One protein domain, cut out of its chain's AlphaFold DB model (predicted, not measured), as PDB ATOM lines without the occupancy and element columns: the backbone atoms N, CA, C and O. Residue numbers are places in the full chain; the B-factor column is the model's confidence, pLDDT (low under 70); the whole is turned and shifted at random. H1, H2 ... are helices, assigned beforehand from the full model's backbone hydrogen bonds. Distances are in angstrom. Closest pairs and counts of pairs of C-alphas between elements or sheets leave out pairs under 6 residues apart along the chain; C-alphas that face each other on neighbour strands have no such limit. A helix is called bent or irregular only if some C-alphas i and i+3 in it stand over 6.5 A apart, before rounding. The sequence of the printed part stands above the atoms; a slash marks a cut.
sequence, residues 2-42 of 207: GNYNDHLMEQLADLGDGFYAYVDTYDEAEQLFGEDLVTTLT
ATOM      1  N   GLY A   2      45.249  -8.497  15.834       51.41
ATOM      2  CA  GLY A   2      44.071  -8.722  15.008       51.41
ATOM      3  C   GLY A   2      44.134  -7.848  13.769       51.41
ATOM      4  O   GLY A   2      44.431  -6.666  13.862       51.41
ATOM      5  N   ASN A   3      43.880  -8.447  12.614       53.22
ATOM      6  CA  ASN A   3      43.574  -7.707  11.406       53.22
ATOM      7  C   ASN A   3      42.278  -6.934  11.694       53.22
ATOM      8  O   ASN A   3      41.206  -7.541  11.681       53.22
ATOM      9  N   TYR A   4      42.373  -5.645  12.035       61.16
ATOM     10  CA  TYR A   4      41.244  -4.779  12.407       61.16
ATOM     11  C   TYR A   4      40.284  -4.484  11.240       61.16
ATOM     12  O   TYR A   4      39.511  -3.533  11.290       61.16
ATOM     13  N   ASN A   5      40.319  -5.336  10.210       72.06
ATOM     14  CA  ASN A   5      39.508  -5.299   9.009       72.06
ATOM     15  C   ASN A   5      39.415  -3.878   8.450       72.06
ATOM     16  O   ASN A   5      38.334  -3.406   8.118       72.06
ATOM     17  N   ASP A   6      40.572  -3.222   8.398       74.06
ATOM     18  CA  ASP A   6      40.781  -1.857   7.920       74.06
ATOM     19  C   ASP A   6      40.096  -1.652   6.567       74.06
ATOM     20  O   ASP A   6      39.244  -0.790   6.417       74.06
ATOM     21  N   HIS A   7      40.289  -2.610   5.661       77.00
ATOM     22  CA  HIS A   7      39.620  -2.658   4.364       77.00
ATOM     23  C   HIS A   7      38.079  -2.646   4.450       77.00
ATOM     24  O   HIS A   7      37.410  -2.114   3.569       77.00
ATOM     25  N   LEU A   8      37.467  -3.271   5.463       82.00
ATOM     26  CA  LEU A   8      36.013  -3.206   5.662       82.00
ATOM     27  C   LEU A   8      35.588  -1.863   6.263       82.00
ATOM     28  O   LEU A   8      34.541  -1.353   5.882       82.00
ATOM     29  N   MET A   9      36.356  -1.324   7.210       82.00
ATOM     30  CA  MET A   9      36.042  -0.037   7.834       82.00
ATOM     31  C   MET A   9      36.166   1.109   6.830       82.00
ATOM     32  O   MET A   9      35.269   1.943   6.776       82.00
ATOM     33  N   GLU A  10      37.195   1.079   5.982       75.88
ATOM     34  CA  GLU A  10      37.368   2.002   4.861       75.88
ATOM     35  C   GLU A  10      36.168   1.938   3.912       75.88
ATOM     36  O   GLU A  10      35.483   2.938   3.743       75.88
ATOM     37  N   GLN A  11      35.797   0.750   3.419       80.56
ATOM     38  CA  GLN A  11      34.620   0.603   2.546       80.56
ATOM     39  C   GLN A  11      33.323   1.137   3.170       80.56
ATOM     40  O   GLN A  11      32.469   1.661   2.463       80.56
ATOM     41  N   LEU A  12      33.121   0.945   4.477       81.06
ATOM     42  CA  LEU A  12      31.920   1.436   5.155       81.06
ATOM     43  C   LEU A  12      31.932   2.957   5.322       81.06
ATOM     44  O   LEU A  12      30.864   3.562   5.254       81.06
ATOM     45  N   ALA A  13      33.105   3.547   5.557       81.81
ATOM     46  CA  ALA A  13      33.274   4.991   5.627       81.81
ATOM     47  C   ALA A  13      33.061   5.630   4.251       81.81
ATOM     48  O   ALA A  13      32.274   6.566   4.151       81.81
ATOM     49  N   ASP A  14      33.659   5.056   3.204       72.50
ATOM     50  CA  ASP A  14      33.521   5.524   1.822       72.50
ATOM     51  C   ASP A  14      32.056   5.455   1.357       72.50
ATOM     52  O   ASP A  14      31.529   6.416   0.823       72.50
ATOM     53  N   LEU A  15      31.337   4.358   1.638       76.94
ATOM     54  CA  LEU A  15      29.908   4.233   1.294       76.94
ATOM     55  C   LEU A  15      28.976   5.155   2.099       76.94
ATOM     56  O   LEU A  15      27.785   5.241   1.785       76.94
ATOM     57  N   GLY A  16      29.468   5.729   3.194       74.81
ATOM     58  CA  GLY A  16      28.698   6.557   4.116       74.81
ATOM     59  C   GLY A  16      29.107   8.027   4.115       74.81
ATOM     60  O   GLY A  16      28.677   8.729   5.030       74.81
ATOM     61  N   ASP A  17      29.950   8.450   3.166       68.88
ATOM     62  CA  ASP A  17      30.560   9.787   3.084       68.88
ATOM     63  C   ASP A  17      31.165  10.231   4.427       68.88
ATOM     64  O   ASP A  17      31.001  11.362   4.892       68.88
ATOM     65  N   GLY A  18      31.801   9.280   5.112       72.38
ATOM     66  CA  GLY A  18      32.264   9.421   6.483       72.38
ATOM     67  C   GLY A  18      33.744   9.107   6.646       72.38
ATOM     68  O   GLY A  18      34.503   8.939   5.698       72.38
ATOM     69  N   PHE A  19      34.167   8.997   7.898       74.38
ATOM     70  CA  PHE A  19      35.515   8.578   8.264       74.38
ATOM     71  C   PHE A  19      35.425   7.487   9.334       74.38
ATOM     72  O   PHE A  19      34.403   7.332  10.008       74.38
ATOM     73  N   TYR A  20      36.504   6.730   9.505       80.06
ATOM     74  CA  TYR A  20      36.666   5.813  10.625       80.06
ATOM     75  C   TYR A  20      37.949   6.161  11.376       80.06
ATOM     76  O   TYR A  20      38.890   6.710  10.806       80.06
ATOM     77  N   ALA A  21      37.976   5.855  12.669       78.56
ATOM     78  CA  ALA A  21      39.134   6.079  13.518       78.56
ATOM     79  C   ALA A  21      39.364   4.855  14.401       78.56
ATOM     80  O   ALA A  21      38.414   4.240  14.899       78.56
ATOM     81  N   TYR A  22      40.634   4.517  14.606       81.69
ATOM     82  CA  TYR A  22      41.039   3.605  15.663       81.69
ATOM     83  C   TYR A  22      41.328   4.419  16.916       81.69
ATOM     84  O   TYR A  22      41.974   5.456  16.847       81.69
ATOM     85  N   VAL A  23      40.805   3.947  18.041       82.12
ATOM     86  CA  VAL A  23      40.982   4.566  19.351       82.12
ATOM     87  C   VAL A  23      41.459   3.468  20.282       82.12
ATOM     88  O   VAL A  23      40.717   2.511  20.539       82.12
ATOM     89  N   ASP A  24      42.696   3.574  20.745       84.38
ATOM     90  CA  ASP A  24      43.304   2.603  21.650       84.38
ATOM     91  C   ASP A  24      43.578   3.176  23.050       84.38
ATOM     92  O   ASP A  24      43.719   2.411  24.014       84.38
ATOM     93  N   THR A  25      43.526   4.503  23.193       86.06
ATOM     94  CA  THR A  25      43.685   5.212  24.468       86.06
ATOM     95  C   THR A  25      42.493   6.110  24.795       86.06
ATOM     96  O   THR A  25      41.676   6.475  23.952       86.06
ATOM     97  N   TYR A  26      42.370   6.462  26.079       87.44
ATOM     98  CA  TYR A  26      41.363   7.425  26.524       87.44
ATOM     99  C   TYR A  26      41.623   8.821  25.945       87.44
ATOM    100  O   TYR A  26      40.673   9.489  25.556       87.44
ATOM    101  N   ASP A  27      42.889   9.225  25.846       86.94
ATOM    102  CA  ASP A  27      43.272  10.545  25.337       86.94
ATOM    103  C   ASP A  27      42.892  10.692  23.852       86.94
ATOM    104  O   ASP A  27      42.311  11.702  23.464       86.94
ATOM    105  N   GLU A  28      43.095   9.651  23.033       83.75
ATOM    106  CA  GLU A  28      42.592   9.612  21.650       83.75
ATOM    107  C   GLU A  28      41.061   9.677  21.578       83.75
ATOM    108  O   GLU A  28      40.506  10.329  20.693       83.75
ATOM    109  N   ALA A  29      40.360   9.026  22.513       86.62
ATOM    110  CA  ALA A  29      38.902   9.082  22.579       86.62
ATOM    111  C   ALA A  29      38.408  10.495  22.929       86.62
ATOM    112  O   ALA A  29      37.429  10.966  22.351       86.62
ATOM    113  N   GLU A  30      39.061  11.159  23.884       88.25
ATOM    114  CA  GLU A  30      38.730  12.521  24.303       88.25
ATOM    115  C   GLU A  30      39.002  13.527  23.181       88.25
ATOM    116  O   GLU A  30      38.129  14.347  22.895       88.25
ATOM    117  N   GLN A  31      40.133  13.399  22.483       83.88
ATOM    118  CA  GLN A  31      40.440  14.199  21.297       83.88
ATOM    119  C   GLN A  31      39.359  14.015  20.221       83.88
ATOM    120  O   GLN A  31      38.719  14.979  19.796       83.88
ATOM    121  N   LEU A  32      39.084  12.762  19.840       83.56
ATOM    122  CA  LEU A  32      38.147  12.451  18.764       83.56
ATOM    123  C   LEU A  32      36.715  12.901  19.081       83.56
ATOM    124  O   LEU A  32      36.068  13.542  18.259       83.56
ATOM    125  N   PHE A  33      36.186  12.542  20.255       83.50
ATOM    126  CA  PHE A  33      34.780  12.794  20.587       83.50
ATOM    127  C   PHE A  33      34.532  14.164  21.227       83.50
ATOM    128  O   PHE A  33      33.401  14.655  21.186       83.50
ATOM    129  N   GLY A  34      35.549  14.761  21.846       82.25
ATOM    130  CA  GLY A  34      35.455  16.041  22.544       82.25
ATOM    131  C   GLY A  34      35.833  17.237  21.676       82.25
ATOM    132  O   GLY A  34      35.150  18.262  21.740       82.25
ATOM    133  N   GLU A  35      36.883  17.108  20.862       78.50
ATOM    134  CA  GLU A  35      37.436  18.216  20.073       78.50
ATOM    135  C   GLU A  35      37.088  18.088  18.584       78.50
ATOM    136  O   GLU A  35      36.506  19.009  18.002       78.50
ATOM    137  N   ASP A  36      37.353  16.922  17.993       76.06
ATOM    138  CA  ASP A  36      37.315  16.723  16.534       76.06
ATOM    139  C   ASP A  36      35.949  16.226  16.010       76.06
ATOM    140  O   ASP A  36      35.701  16.120  14.807       76.06
ATOM    141  N   LEU A  37      34.993  15.935  16.897       74.62
ATOM    142  CA  LEU A  37      33.693  15.405  16.474       74.62
ATOM    143  C   LEU A  37      32.880  16.430  15.672       74.62
ATOM    144  O   LEU A  37      32.131  16.074  14.772       74.62
ATOM    145  N   VAL A  38      32.982  17.720  15.991       67.25
ATOM    146  CA  VAL A  38      32.178  18.746  15.301       67.25
ATOM    147  C   VAL A  38      32.751  19.066  13.920       67.25
ATOM    148  O   VAL A  38      31.985  19.302  12.984       67.25
ATOM    149  N   THR A  39      34.077  19.048  13.781       64.94
ATOM    150  CA  THR A  39      34.774  19.293  12.509       64.94
ATOM    151  C   THR A  39      34.462  18.213  11.481       64.94
ATOM    152  O   THR A  39      34.267  18.524  10.308       64.94
ATOM    153  N   THR A  40      34.305  16.974  11.942       65.31
ATOM    154  CA  THR A  40      33.972  15.823  11.099       65.31
ATOM    155  C   THR A  40      32.496  15.741  10.689       65.31
ATOM    156  O   THR A  40      32.169  15.050   9.730       65.31
ATOM    157  N   LEU A  41      31.592  16.463  11.365       70.19
ATOM    158  CA  LEU A  41      30.145  16.424  11.097       70.19
ATOM    159  C   LEU A  41      29.636  17.536  10.168       70.19
ATOM    160  O   LEU A  41      28.484  17.483   9.736       70.19
ATOM    161  N   THR A  42      30.440  18.570   9.902       74.31
ATOM    162  CA  THR A  42      30.031  19.705   9.055       74.31
ATOM    163  C   THR A  42      31.039  19.908   7.925       74.31
ATOM    164  O   THR A  42      32.080  20.533   8.162       74.31
TER     165      THR A  42
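This is residues 2 to 42 of the 207 residues of the protein "DUF3520 domain-containing protein" of Nocardioides antri (UniProt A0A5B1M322). The longest helix, H2, and the short H3 beyond its end make one side of a flat, open Z, and H1 makes the opposite side. The long link between H1 and H2, residues 15 to 25, runs back as the diagonal, so that H1 and H2 point much the same way with open space between them. The printed part has 41 residues with three named helices, in the order H1, H2, H3, and no named strand; the class is all helix. The whole is loose, with a radius of gyration of the C-alphas of 11.5 A and spans of 28 by 26 by 6 A.

The longest helix is H2, residues 26 to 35, and it touches no helix. H3, residues 37 to 41, follows it after a tight link of one residue, Asp 36. H2 and H3 meet only through their link, and they are near each other, with 6 pairs of C-alphas within 10 A. Residues 33 to 39 stand free; of these, 33 to 35 belong to H2 and 37 to 39 belong to H3. H1, residues 6 to 14, is apart from H2 and apart from H3. A long link of 11 residues, 15 to 25, joins H1 to H2. In H1, H2 and H3 every O i to N i+4 pair is within hydrogen-bond range.

H2 has 10 residues and is 13.2 A from first to last C-alpha, from Tyr 26 at (41.363, 7.425, 26.524) to Glu 35 at (37.436, 18.216, 20.073). H1 has 9 residues and is 12.0 A from Asp 6 at (40.781, -1.857, 7.920) to Asp 14 at (33.521, 5.524, 1.822). Along both helices x and z fall from the first C-alpha to the last, while y rises. The link between them goes back, from C-alpha 15 at (29.908, 4.233, 1.294) to C-alpha 25 at (43.685, 5.212, 24.468). H3 has 5 residues, from Leu 37 to Leu 41 at (30.145, 16.424, 11.097), with 6.5 A between these C-alphas. None of the three helices is bent or irregular.

The outline of the C-alphas is flat. The two C-alphas farthest apart are those of Gly 2 and Thr 42, the first and last printed residues, at 32.3 A. The printed part has no cut and comes from a full chain of 207 residues. The mean pLDDT of the printed part is 76.6, with residues 2 to 4, residue 17 and residues 38 to 40 under 70. By element the mean is 84 in H2, 79 in H1 and 68 in H3.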